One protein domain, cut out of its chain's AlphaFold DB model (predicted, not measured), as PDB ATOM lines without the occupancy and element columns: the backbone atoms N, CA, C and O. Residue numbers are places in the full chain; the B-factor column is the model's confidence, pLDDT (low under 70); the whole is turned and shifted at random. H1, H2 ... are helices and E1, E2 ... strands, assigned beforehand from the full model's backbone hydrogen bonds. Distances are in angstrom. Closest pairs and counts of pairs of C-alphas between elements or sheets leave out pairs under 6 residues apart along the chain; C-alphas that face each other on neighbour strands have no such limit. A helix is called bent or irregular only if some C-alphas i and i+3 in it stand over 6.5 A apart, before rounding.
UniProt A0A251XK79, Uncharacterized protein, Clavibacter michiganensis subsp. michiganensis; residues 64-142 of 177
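Overview. This is residues 64 to 142 of the 177 residues of an uncharacterized protein of Clavibacter michiganensis subsp. michiganensis (UniProt A0A251XK79). A small sheet of three parallel strands has a helix over each face, the longer H2 over one and the shorter H1 over the other, and two short helices, H3 and H4, lie beyond the sheet past the last residues of its strands. H3 and H4 with their link make one end of the long axis, and the link from H1 to E2, residues 85 to 90, makes the other. The printed part has 79 residues with four named helices and three named strands, in the order E1 H1 E2 H2 E3 H3 H4, and its class is mixed, helices and strands. The sheet runs E2, E1, E3. The whole is compact, with a radius of gyration of the C-alphas of 13.0 A, yet elongated, spanning 39 by 24 by 16 A.

Arrangement. The printed part begins with E1, residues 64 to 68, the inner strand of the sheet. H1, residues 78 to 84, is on the sheet at a height over the sheet of 8.6 A. It lies over E2, residues 91 to 98, and only just over E1, on which 3 of its 7 C-alphas fall. On the local plane H1 and E2 stand at 33 degrees, slantwise, and their closest C-alphas are those of Ile 83 and Tyr 92, 6.2 A apart. E1 and E2 are parallel neighbours at 19 degrees, with N 66 and O 95 at 2.9 A and N 94 and O 64 at 3.0 A, both within hydrogen-bond range. E2, an edge strand, bends by 60 degrees at residue 95. E1, H1, E2 form a strand-helix-strand unit, two parallel neighbour strands with a helix between them in the chain, and its crossover is right-handed. H2, residues 104 to 115, is on the opposite face from H1, at a height over the sheet of 8.4 A. It lies over E1 and runs along the strands, at 17 degrees to E1 on the local plane; their closest C-alphas are those of Ser 65 and Val 114, 6.2 A apart. E3, residues 120 to 124, is the other edge strand and the parallel neighbour of E1 at 18 degrees, with N 65 and O 120 at 2.8 A, within hydrogen-bond range. E2, H2, E3 form a split strand-helix-strand unit, with E1 between its two strands in the sheet, and its crossover is right-handed. H3, residues 127 to 131, and H4, residues 136 to 140, are not on the sheet. H3 and H4 are close but not clearly touching, the closest C-alphas being those of Asp 129 and Arg 139 at 7.4 A. H2 and H4 are also close but not clearly touching, with the C-alphas of Thr 104 and Arg 139 closest at 6.4 A. H1 and H2 are apart. Each O i to N i+4 pair is within hydrogen-bond range in H1 and H3; H2 has 3 of 8, with 5 of 9 O i to N i+3 pairs, and H4 has 0 of 1, with 1 of 2.

Along the chain. E1 begins at C-alpha 64, (200.831, 166.930, 189.822), and is 12.9 A long, as is E3. H1 measures 9.6 A and E2 19.2 A. H2 measures 16.4 A from C-alpha 104, (184.630, 172.586, 179.916), and is irregular: C-alphas 109 and 112 are 7.1 A apart. H3 is 6.4 A long and H4 6.9 A, ending at C-alpha 140, (183.088, 180.039, 185.036).

Size, cuts and confidence. The C-alphas of Pro 89 and Gly 133, the two farthest apart, are 39.6 A from each other. The printed part has no cut and no long link. Mean pLDDT of the printed part is 84.1, and residues 136 to 142 are under 70.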
ATOM      1  N   MET A  64     201.319 165.986 190.811       91.88
ATOM      2  CA  MET A  64     200.831 166.930 189.822       91.88
ATOM      3  C   MET A  64     200.001 166.175 188.789       91.88
ATOM      4  O   MET A  64     200.552 165.603 187.847       91.88
ATOM      5  N   SER A  65     198.683 166.180 188.958       93.56
ATOM      6  CA  SER A  65     197.730 165.615 188.001       93.56
ATOM      7  C   SER A  65     197.371 166.631 186.911       93.56
ATOM      8  O   SER A  65     197.522 167.847 187.083       93.56
ATOM      9  N   VAL A  66     196.847 166.156 185.782       93.12
ATOM     10  CA  VAL A  66     196.361 167.013 184.693       93.12
ATOM     11  C   VAL A  66     195.015 166.531 184.158       93.12
ATOM     12  O   VAL A  66     194.832 165.349 183.877       93.12
ATOM     13  N   LEU A  67     194.092 167.477 183.984       93.62
ATOM     14  CA  LEU A  67     192.814 167.305 183.300       93.62
ATOM     15  C   LEU A  67     192.747 168.289 182.130       93.62
ATOM     16  O   LEU A  67     192.726 169.503 182.338       93.62
ATOM     17  N   SER A  68     192.744 167.790 180.897       92.88
ATOM     18  CA  SER A  68     192.930 168.629 179.708       92.88
ATOM     19  C   SER A  68     192.046 168.231 178.526       92.88
ATOM     20  O   SER A  68     191.396 167.184 178.515       92.88
ATOM     21  N   ASP A  69     192.046 169.081 177.504       88.75
ATOM     22  CA  ASP A  69     191.574 168.765 176.164       88.75
ATOM     23  C   ASP A  69     192.710 168.159 175.306       88.75
ATOM     24  O   ASP A  69     193.464 167.295 175.759       88.75
ATOM     25  N   SER A  70     192.852 168.571 174.043       91.06
ATOM     26  CA  SER A  70     193.929 168.108 173.163       91.06
ATOM     27  C   SER A  70     195.315 168.623 173.568       91.06
ATOM     28  O   SER A  70     196.315 168.056 173.129       91.06
ATOM     29  N   HIS A  71     195.415 169.668 174.395       84.50
ATOM     30  CA  HIS A  71     196.688 170.335 174.682       84.50
ATOM     31  C   HIS A  71     197.659 169.509 175.542       84.50
ATOM     32  O   HIS A  71     198.873 169.677 175.410       84.50
ATOM     33  N   ALA A  72     197.160 168.596 176.384       88.19
ATOM     34  CA  ALA A  72     198.002 167.669 177.150       88.19
ATOM     35  C   ALA A  72     197.920 166.205 176.673       88.19
ATOM     36  O   ALA A  72     198.541 165.338 177.280       88.19
ATOM     37  N   TYR A  73     197.186 165.915 175.593       88.75
ATOM     38  CA  TYR A  73     196.833 164.545 175.194       88.75
ATOM     39  C   TYR A  73     198.015 163.660 174.765       88.75
ATOM     40  O   TYR A  73     198.026 162.463 175.043       88.75
ATOM     41  N   ASN A  74     199.006 164.232 174.082       88.19
ATOM     42  CA  ASN A  74     200.084 163.452 173.469       88.19
ATOM     43  C   ASN A  74     201.044 162.837 174.506       88.19
ATOM     44  O   ASN A  74     201.221 163.363 175.603       88.19
ATOM     45  N   ALA A  75     201.721 161.745 174.130       83.94
ATOM     46  CA  ALA A  75     202.740 161.103 174.970       83.94
ATOM     47  C   ALA A  75     203.911 162.047 175.304       83.94
ATOM     48  O   ALA A  75     204.428 162.019 176.417       83.94
ATOM     49  N   ASP A  76     204.240 162.947 174.376       87.94
ATOM     50  CA  ASP A  76     205.216 164.021 174.563       87.94
ATOM     51  C   ASP A  76     204.546 165.329 175.016       87.94
ATOM     52  O   ASP A  76     204.962 166.417 174.620       87.94
ATOM     53  N   SER A  77     203.456 165.270 175.786       88.44
ATOM     54  CA  SER A  77     202.782 166.487 176.239       88.44
ATOM     55  C   SER A  77     203.648 167.320 177.175       88.44
ATOM     56  O   SER A  77     204.524 166.813 177.880       88.44
ATOM     57  N   TRP A  78     203.357 168.622 177.215       89.31
ATOM     58  CA  TRP A  78     204.064 169.572 178.068       89.31
ATOM     59  C   TRP A  78     204.092 169.118 179.532       89.31
ATOM     60  O   TRP A  78     205.120 169.266 180.183       89.31
ATOM     61  N   TRP A  79     203.004 168.531 180.043       89.50
ATOM     62  CA  TRP A  79     202.913 168.075 181.430       89.50
ATOM     63  C   TRP A  79     203.881 166.919 181.693       89.50
ATOM     64  O   TRP A  79     204.684 166.994 182.621       89.50
ATOM     65  N   ARG A  80     203.885 165.898 180.822       90.62
ATOM     66  CA  ARG A  80     204.798 164.750 180.938       90.62
ATOM     67  C   ARG A  80     206.251 165.176 180.839       90.62
ATOM     68  O   ARG A  80     207.063 164.703 181.623       90.62
ATOM     69  N   GLN A  81     206.566 166.079 179.912       90.88
ATOM     70  CA  GLN A  81     207.919 166.607 179.780       90.88
ATOM     71  C   GLN A  81     208.305 167.414 181.018       90.88
ATOM     72  O   GLN A  81     209.290 167.093 181.660       90.88
ATOM     73  N   THR A  82     207.504 168.403 181.412       87.00
ATOM     74  CA  THR A  82     207.859 169.341 182.487       87.00
ATOM     75  C   THR A  82     208.026 168.640 183.836       87.00
ATOM     76  O   THR A  82     209.006 168.892 184.539       87.00
ATOM     77  N   ILE A  83     207.091 167.754 184.191       89.44
ATOM     78  CA  ILE A  83     207.139 167.004 185.451       89.44
ATOM     79  C   ILE A  83     208.140 165.848 185.349       89.44
ATOM     80  O   ILE A  83     208.966 165.666 186.236       89.44
ATOM     81  N   GLY A  84     208.132 165.096 184.244       83.94
ATOM     82  CA  GLY A  84     209.008 163.938 184.053       83.94
ATOM     83  C   GLY A  84     210.494 164.284 183.928       83.94
ATOM     84  O   GLY A  84     211.334 163.473 184.307       83.94
ATOM     85  N   THR A  85     210.844 165.483 183.447       83.62
ATOM     86  CA  THR A  85     212.236 165.961 183.430       83.62
ATOM     87  C   THR A  85     212.683 166.561 184.762       83.62
ATOM     88  O   THR A  85     213.821 167.014 184.857       83.62
ATOM     89  N   GLY A  86     211.812 166.607 185.776       81.19
ATOM     90  CA  GLY A  86     212.136 167.176 187.083       81.19
ATOM     91  C   GLY A  86     212.335 168.691 187.054       81.19
ATOM     92  O   GLY A  86     213.104 169.220 187.850       81.19
ATOM     93  N   THR A  87     211.659 169.406 186.142       85.56
ATOM     94  CA  THR A  87     211.695 170.885 186.117       85.56
ATOM     95  C   THR A  87     211.225 171.466 187.452       85.56
ATOM     96  O   THR A  87     211.714 172.503 187.894       85.56
ATOM     97  N   PHE A  88     210.291 170.768 188.101       81.31
ATOM     98  CA  PHE A  88     209.880 171.011 189.473       81.31
ATOM     99  C   PHE A  88     210.413 169.861 190.340       81.31
ATOM    100  O   PHE A  88     209.927 168.740 190.186       81.31
ATOM    101  N   PRO A  89     211.407 170.108 191.212       79.81
ATOM    102  CA  PRO A  89     212.105 169.043 191.937       79.81
ATOM    103  C   PRO A  89     211.194 168.258 192.892       79.81
ATOM    104  O   PRO A  89     211.426 167.072 193.112       79.81
ATOM    105  N   ASP A  90     210.124 168.889 193.381       86.75
ATOM    106  CA  ASP A  90     209.192 168.290 194.344       86.75
ATOM    107  C   ASP A  90     207.893 167.776 193.703       86.75
ATOM    108  O   ASP A  90     207.018 167.268 194.407       86.75
ATOM    109  N   ALA A  91     207.740 167.900 192.380       88.38
ATOM    110  CA  ALA A  91     206.534 167.479 191.675       88.38
ATOM    111  C   ALA A  91     206.713 166.105 191.020       88.38
ATOM    112  O   ALA A  91     207.669 165.862 190.286       88.38
ATOM    113  N   TYR A  92     205.731 165.231 191.215       90.06
ATOM    114  CA  TYR A  92     205.677 163.904 190.604       90.06
ATOM    115  C   TYR A  92     204.472 163.783 189.682       90.06
ATOM    116  O   TYR A  92     203.468 164.472 189.857       90.06
ATOM    117  N   LEU A  93     204.562 162.895 188.691       91.81
ATOM    118  CA  LEU A  93     203.435 162.614 187.805       91.81
ATOM    119  C   LEU A  93     202.280 162.034 188.630       91.81
ATOM    120  O   LEU A  93     202.416 160.960 189.211       91.81
ATOM    121  N   GLY A  94     201.172 162.772 188.679       91.44
ATOM    122  CA  GLY A  94     199.900 162.313 189.226       91.44
ATOM    123  C   GLY A  94     198.993 161.717 188.151       91.44
ATOM    124  O   GLY A  94     199.449 161.223 187.114       91.44
ATOM    125  N   GLU A  95     197.690 161.809 188.395       93.44
ATOM    126  CA  GLU A  95     196.662 161.313 187.487       93.44
ATOM    127  C   GLU A  95     196.624 162.096 186.173       93.44
ATOM    128  O   GLU A  95     196.827 163.312 186.120       93.44
ATOM    129  N   PHE A  96     196.349 161.380 185.089       92.31
ATOM    130  CA  PHE A  96     196.330 161.937 183.746       92.31
ATOM    131  C   PHE A  96     194.995 161.675 183.080       92.31
ATOM    132  O   PHE A  96     194.621 160.528 182.837       92.31
ATOM    133  N   GLU A  97     194.340 162.752 182.667       93.00
ATOM    134  CA  GLU A  97     193.142 162.658 181.864       93.00
ATOM    135  C   GLU A  97     193.107 163.758 180.805       93.00
ATOM    136  O   GLU A  97     193.116 164.951 181.098       93.00
ATOM    137  N   ALA A  98     193.074 163.358 179.536       91.88
ATOM    138  CA  ALA A  98     193.013 164.286 178.420       91.88
ATOM    139  C   ALA A  98     192.005 163.796 177.383       91.88
ATOM    140  O   ALA A  98     192.093 162.664 176.901       91.88
ATOM    141  N   LEU A  99     191.049 164.655 177.035       92.62
ATOM    142  CA  LEU A  99     189.995 164.354 176.075       92.62
ATOM    143  C   LEU A  99     190.071 165.341 174.903       92.62
ATOM    144  O   LEU A  99     189.575 166.464 175.013       92.62
ATOM    145  N   PRO A 100     190.669 164.958 173.763       91.75
ATOM    146  CA  PRO A 100     190.766 165.829 172.599       91.75
ATOM    147  C   PRO A 100     189.404 166.379 172.169       91.75
ATOM    148  O   PRO A 100     188.443 165.632 172.002       91.75
ATOM    149  N   GLY A 101     189.325 167.700 171.991       89.06
ATOM    150  CA  GLY A 101     188.085 168.388 171.615       89.06
ATOM    151  C   GLY A 101     187.086 168.598 172.759       89.06
ATOM    152  O   GLY A 101     186.003 169.132 172.519       89.06
ATOM    153  N   ALA A 102     187.414 168.216 173.998       87.94
ATOM    154  CA  ALA A 102     186.514 168.404 175.127       87.94
ATOM    155  C   ALA A 102     186.271 169.888 175.437       87.94
ATOM    156  O   ALA A 102     187.196 170.697 175.545       87.94
ATOM    157  N   ALA A 103     184.998 170.230 175.613       88.56
ATOM    158  CA  ALA A 103     184.570 171.477 176.227       88.56
ATOM    159  C   ALA A 103     184.606 171.356 177.759       88.56
ATOM    160  O   ALA A 103     184.603 170.255 178.316       88.56
ATOM    161  N   THR A 104     184.568 172.491 178.451       86.06
ATOM    162  CA  THR A 104     184.630 172.586 179.916       86.06
ATOM    163  C   THR A 104     183.563 171.711 180.578       86.06
ATOM    164  O   THR A 104     183.861 170.978 181.515       86.06
ATOM    165  N   SER A 105     182.339 171.692 180.035       85.88
ATOM    166  CA  SER A 105     181.232 170.874 180.555       85.88
ATOM    167  C   SER A 105     181.504 169.368 180.555       85.88
ATOM    168  O   SER A 105     180.916 168.645 181.351       85.88
ATOM    169  N   SER A 106     182.362 168.887 179.655       87.50
ATOM    170  CA  SER A 106     182.725 167.470 179.549       87.50
ATOM    171  C   SER A 106     183.871 167.082 180.484       87.50
ATOM    172  O   SER A 106     184.064 165.895 180.743       87.50
ATOM    173  N   LEU A 107     184.621 168.071 180.980       86.81
ATOM    174  CA  LEU A 107     185.734 167.885 181.907       86.81
ATOM    175  C   LEU A 107     185.289 168.032 183.366       86.81
ATOM    176  O   LEU A 107     185.772 167.290 184.209       86.81
ATOM    177  N   THR A 108     184.319 168.904 183.675       87.81
ATOM    178  CA  THR A 108     183.832 169.108 185.055       87.81
ATOM    179  C   THR A 108     183.503 167.807 185.808       87.81
ATOM    180  O   THR A 108     183.958 167.671 186.940       87.81
ATOM    181  N   PRO A 109     182.789 166.819 185.226       88.31
ATOM    182  CA  PRO A 109     182.452 165.581 185.938       88.31
ATOM    183  C   PRO A 109     183.654 164.679 186.258       88.31
ATOM    184  O   PRO A 109     183.495 163.685 186.956       88.31
ATOM    185  N   ARG A 110     184.837 164.979 185.712       88.06
ATOM    186  CA  ARG A 110     186.063 164.179 185.850       88.06
ATOM    187  C   ARG A 110     187.019 164.732 186.908       88.06
ATOM    188  O   ARG A 110     187.990 164.072 187.258       88.06
ATOM    189  N   ILE A 111     186.737 165.920 187.452       87.12
ATOM    190  CA  ILE A 111     187.606 166.584 188.435       87.12
ATOM    191  C   ILE A 111     187.813 165.714 189.680       87.12
ATOM    192  O   ILE A 111     188.928 165.630 190.193       87.12
ATOM    193  N   ASP A 112     186.779 165.005 190.126       86.69
ATOM    194  CA  ASP A 112     186.878 164.132 191.297       86.69
ATOM    195  C   ASP A 112     187.854 162.967 191.064       86.69
ATOM    196  O   ASP A 112     188.571 162.571 191.978       86.69
ATOM    197  N   ALA A 113     187.948 162.452 189.832       86.12
ATOM    198  CA  ALA A 113     188.859 161.358 189.504       86.12
ATOM    199  C   ALA A 113     190.326 161.813 189.546       86.12
ATOM    200  O   ALA A 113     191.164 161.150 190.153       86.12
ATOM    201  N   VAL A 114     190.632 162.979 188.967       87.19
ATOM    202  CA  VAL A 114     192.006 163.512 188.916       87.19
ATOM    203  C   VAL A 114     192.481 164.126 190.237       87.19
ATOM    204  O   VAL A 114     193.687 164.285 190.432       87.19
ATOM    205  N   THR A 115     191.559 164.465 191.145       85.75
ATOM    206  CA  THR A 115     191.867 164.978 192.494       85.75
ATOM    207  C   THR A 115     191.881 163.883 193.568       85.75
ATOM    208  O   THR A 115     192.319 164.147 194.686       85.75
ATOM    209  N   ALA A 116     191.458 162.650 193.253       84.94
ATOM    210  CA  ALA A 116     191.278 161.572 194.233       84.94
ATOM    211  C   ALA A 116     192.546 161.219 195.031       84.94
ATOM    212  O   ALA A 116     192.455 160.800 196.184       84.94
ATOM    213  N   GLN A 117     193.726 161.388 194.432       80.44
ATOM    214  CA  GLN A 117     195.016 161.099 195.071       80.44
ATOM    215  C   GLN A 117     195.593 162.290 195.856       80.44
ATOM    216  O   GLN A 117     196.650 162.159 196.471       80.44
ATOM    217  N   GLY A 118     194.902 163.435 195.864       81.00
ATOM    218  CA  GLY A 118     195.402 164.685 196.433       81.00
ATOM    219  C   GLY A 118     196.495 165.343 195.581       81.00
ATOM    220  O   GLY A 118     196.786 164.912 194.465       81.00
ATOM    221  N   GLY A 119     197.098 166.409 196.111       86.56
ATOM    222  CA  GLY A 119     198.112 167.196 195.405       86.56
ATOM    223  C   GLY A 119     197.519 168.290 194.514       86.56
ATOM    224  O   GLY A 119     196.421 168.789 194.751       86.56
ATOM    225  N   ALA A 120     198.272 168.689 193.491       86.50
ATOM    226  CA  ALA A 120     197.895 169.757 192.575       86.50
ATOM    227  C   ALA A 120     197.295 169.192 191.283       86.50
ATOM    228  O   ALA A 120     197.826 168.250 190.698       86.50
ATOM    229  N   VAL A 121     196.229 169.823 190.785       90.12
ATOM    230  CA  VAL A 121     195.614 169.472 189.498       90.12
ATOM    231  C   VAL A 121     195.636 170.676 188.571       90.12
ATOM    232  O   VAL A 121     195.071 171.726 188.882       90.12
ATOM    233  N   VAL A 122     196.244 170.521 187.395       89.31
ATOM    234  CA  VAL A 122     196.097 171.506 186.316       89.31
ATOM    235  C   VAL A 122     194.887 171.150 185.479       89.31
ATOM    236  O   VAL A 122     194.855 170.112 184.822       89.31
ATOM    237  N   VAL A 123     193.906 172.049 185.474       89.88
ATOM    238  CA  VAL A 123     192.736 171.958 184.604       89.88
ATOM    239  C   VAL A 123     192.931 172.898 183.423       89.88
ATOM    240  O   VAL A 123     192.925 174.118 183.578       89.88
ATOM    241  N   GLN A 124     193.098 172.332 182.232       89.12
ATOM    242  CA  GLN A 124     193.219 173.083 180.989       89.12
ATOM    243  C   GLN A 124     191.981 172.843 180.122       89.12
ATOM    244  O   GLN A 124     191.841 171.804 179.485       89.12
ATOM    245  N   ALA A 125     191.087 173.828 180.100       85.88
ATOM    246  CA  ALA A 125     189.813 173.770 179.392       85.88
ATOM    247  C   ALA A 125     189.463 175.132 178.770       85.88
ATOM    248  O   ALA A 125     190.087 176.150 179.073       85.88
ATOM    249  N   GLY A 126     188.430 175.165 177.926       82.94
ATOM    250  CA  GLY A 126     187.836 176.413 177.436       82.94
ATOM    251  C   GLY A 126     188.125 176.746 175.974       82.94
ATOM    252  O   GLY A 126     187.351 177.499 175.380       82.94
ATOM    253  N   THR A 127     189.163 176.166 175.363       85.31
ATOM    254  CA  THR A 127     189.469 176.373 173.936       85.31
ATOM    255  C   THR A 127     188.293 175.928 173.066       85.31
ATOM    256  O   THR A 127     187.805 176.691 172.234       85.31
ATOM    257  N   ASN A 128     187.747 174.738 173.321       86.31
ATOM    258  CA  ASN A 128     186.608 174.214 172.559       86.31
ATOM    259  C   ASN A 128     185.289 174.938 172.885       86.31
ATOM    260  O   ASN A 128     184.434 175.085 172.013       86.31
ATOM    261  N   ASP A 129     185.130 175.487 174.096       82.19
ATOM    262  CA  ASP A 129     184.011 176.382 174.427       82.19
ATOM    263  C   ASP A 129     184.096 177.711 173.656       82.19
ATOM    264  O   ASP A 129     183.078 178.305 173.313       82.19
ATOM    265  N   LEU A 130     185.309 178.228 173.401       82.94
ATOM    266  CA  LEU A 130     185.513 179.433 172.584       82.94
ATOM    267  C   LEU A 130     185.153 179.152 171.128       82.94
ATOM    268  O   LEU A 130     184.373 179.898 170.543       82.94
ATOM    269  N   LEU A 131     185.676 178.057 170.579       85.12
ATOM    270  CA  LEU A 131     185.459 177.678 169.184       85.12
ATOM    271  C   LEU A 131     183.991 177.338 168.881       85.12
ATOM    272  O   LEU A 131     183.527 177.582 167.772       85.12
ATOM    273  N   SER A 132     183.247 176.833 169.867       83.75
ATOM    274  CA  SER A 132     181.807 176.551 169.748       83.75
ATOM    275  C   SER A 132     180.899 177.759 170.015       83.75
ATOM    276  O   SER A 132     179.679 177.635 169.930       83.75
ATOM    277  N   GLY A 133     181.460 178.931 170.338       82.62
ATOM    278  CA  GLY A 133     180.684 180.149 170.588       82.62
ATOM    279  C   GLY A 133     179.943 180.171 171.931       82.62
ATOM    280  O   GLY A 133     178.999 180.943 172.099       82.62
ATOM    281  N   ALA A 134     180.343 179.349 172.907       75.75
ATOM    282  CA  ALA A 134     179.701 179.329 174.217       75.75
ATOM    283  C   ALA A 134     179.894 180.668 174.964       75.75
ATOM    284  O   ALA A 134     180.970 181.269 174.910       75.75
ATOM    285  N   PRO A 135     178.897 181.166 175.716       72.12
ATOM    286  CA  PRO A 135     179.045 182.406 176.471       72.12
ATOM    287  C   PRO A 135     180.033 182.246 177.646       72.12
ATOM    288  O   PRO A 135     180.107 181.172 178.250       72.12
ATOM    289  N   PRO A 136     180.768 183.309 178.038       63.53
ATOM    290  CA  PRO A 136     181.750 183.273 179.132       63.53
ATOM    291  C   PRO A 136     181.216 182.753 180.469       63.53
ATOM    292  O   PRO A 136     181.935 182.073 181.196       63.53
ATOM    293  N   SER A 137     179.945 183.014 180.772       59.81
ATOM    294  CA  SER A 137     179.286 182.562 182.002       59.81
ATOM    295  C   SER A 137     179.261 181.039 182.152       59.81
ATOM    296  O   SER A 137     179.363 180.547 183.271       59.81
ATOM    297  N   ARG A 138     179.207 180.288 181.044       57.69
ATOM    298  CA  ARG A 138     179.215 178.815 181.041       57.69
ATOM    299  C   ARG A 138     180.601 178.225 181.334       57.69
ATOM    300  O   ARG A 138     180.692 177.074 181.746       57.69
ATOM    301  N   ARG A 139     181.664 179.025 181.168       53.78
ATOM    302  CA  ARG A 139     183.065 178.652 181.442       53.78
ATOM    303  C   ARG A 139     183.400 178.745 182.934       53.78
ATOM    304  O   ARG A 139     184.169 177.947 183.450       53.78
ATOM    305  N   LEU A 140     182.791 179.706 183.634       48.25
ATOM    306  CA  LEU A 140     183.088 180.039 185.036       48.25
ATOM    307  C   LEU A 140     182.408 179.114 186.057       48.25
ATOM    308  O   LEU A 140     182.818 179.067 187.215       48.25
ATOM    309  N   THR A 141     181.365 178.381 185.656       40.94
ATOM    310  CA  THR A 141     180.680 177.429 186.546       40.94
ATOM    311  C   THR A 141     181.531 176.181 186.811       40.94
ATOM    312  O   THR A 141     181.412 175.596 187.879       40.94
ATOM    313  N   GLY A 142     182.435 175.812 185.893       38.56
ATOM    314  CA  GLY A 142     183.377 174.699 186.082       38.56
ATOM    315  C   GLY A 142     184.626 175.044 186.903       38.56
ATOM    316  O   GLY A 142     185.287 174.140 187.394       38.56
TER     317      GLY A 142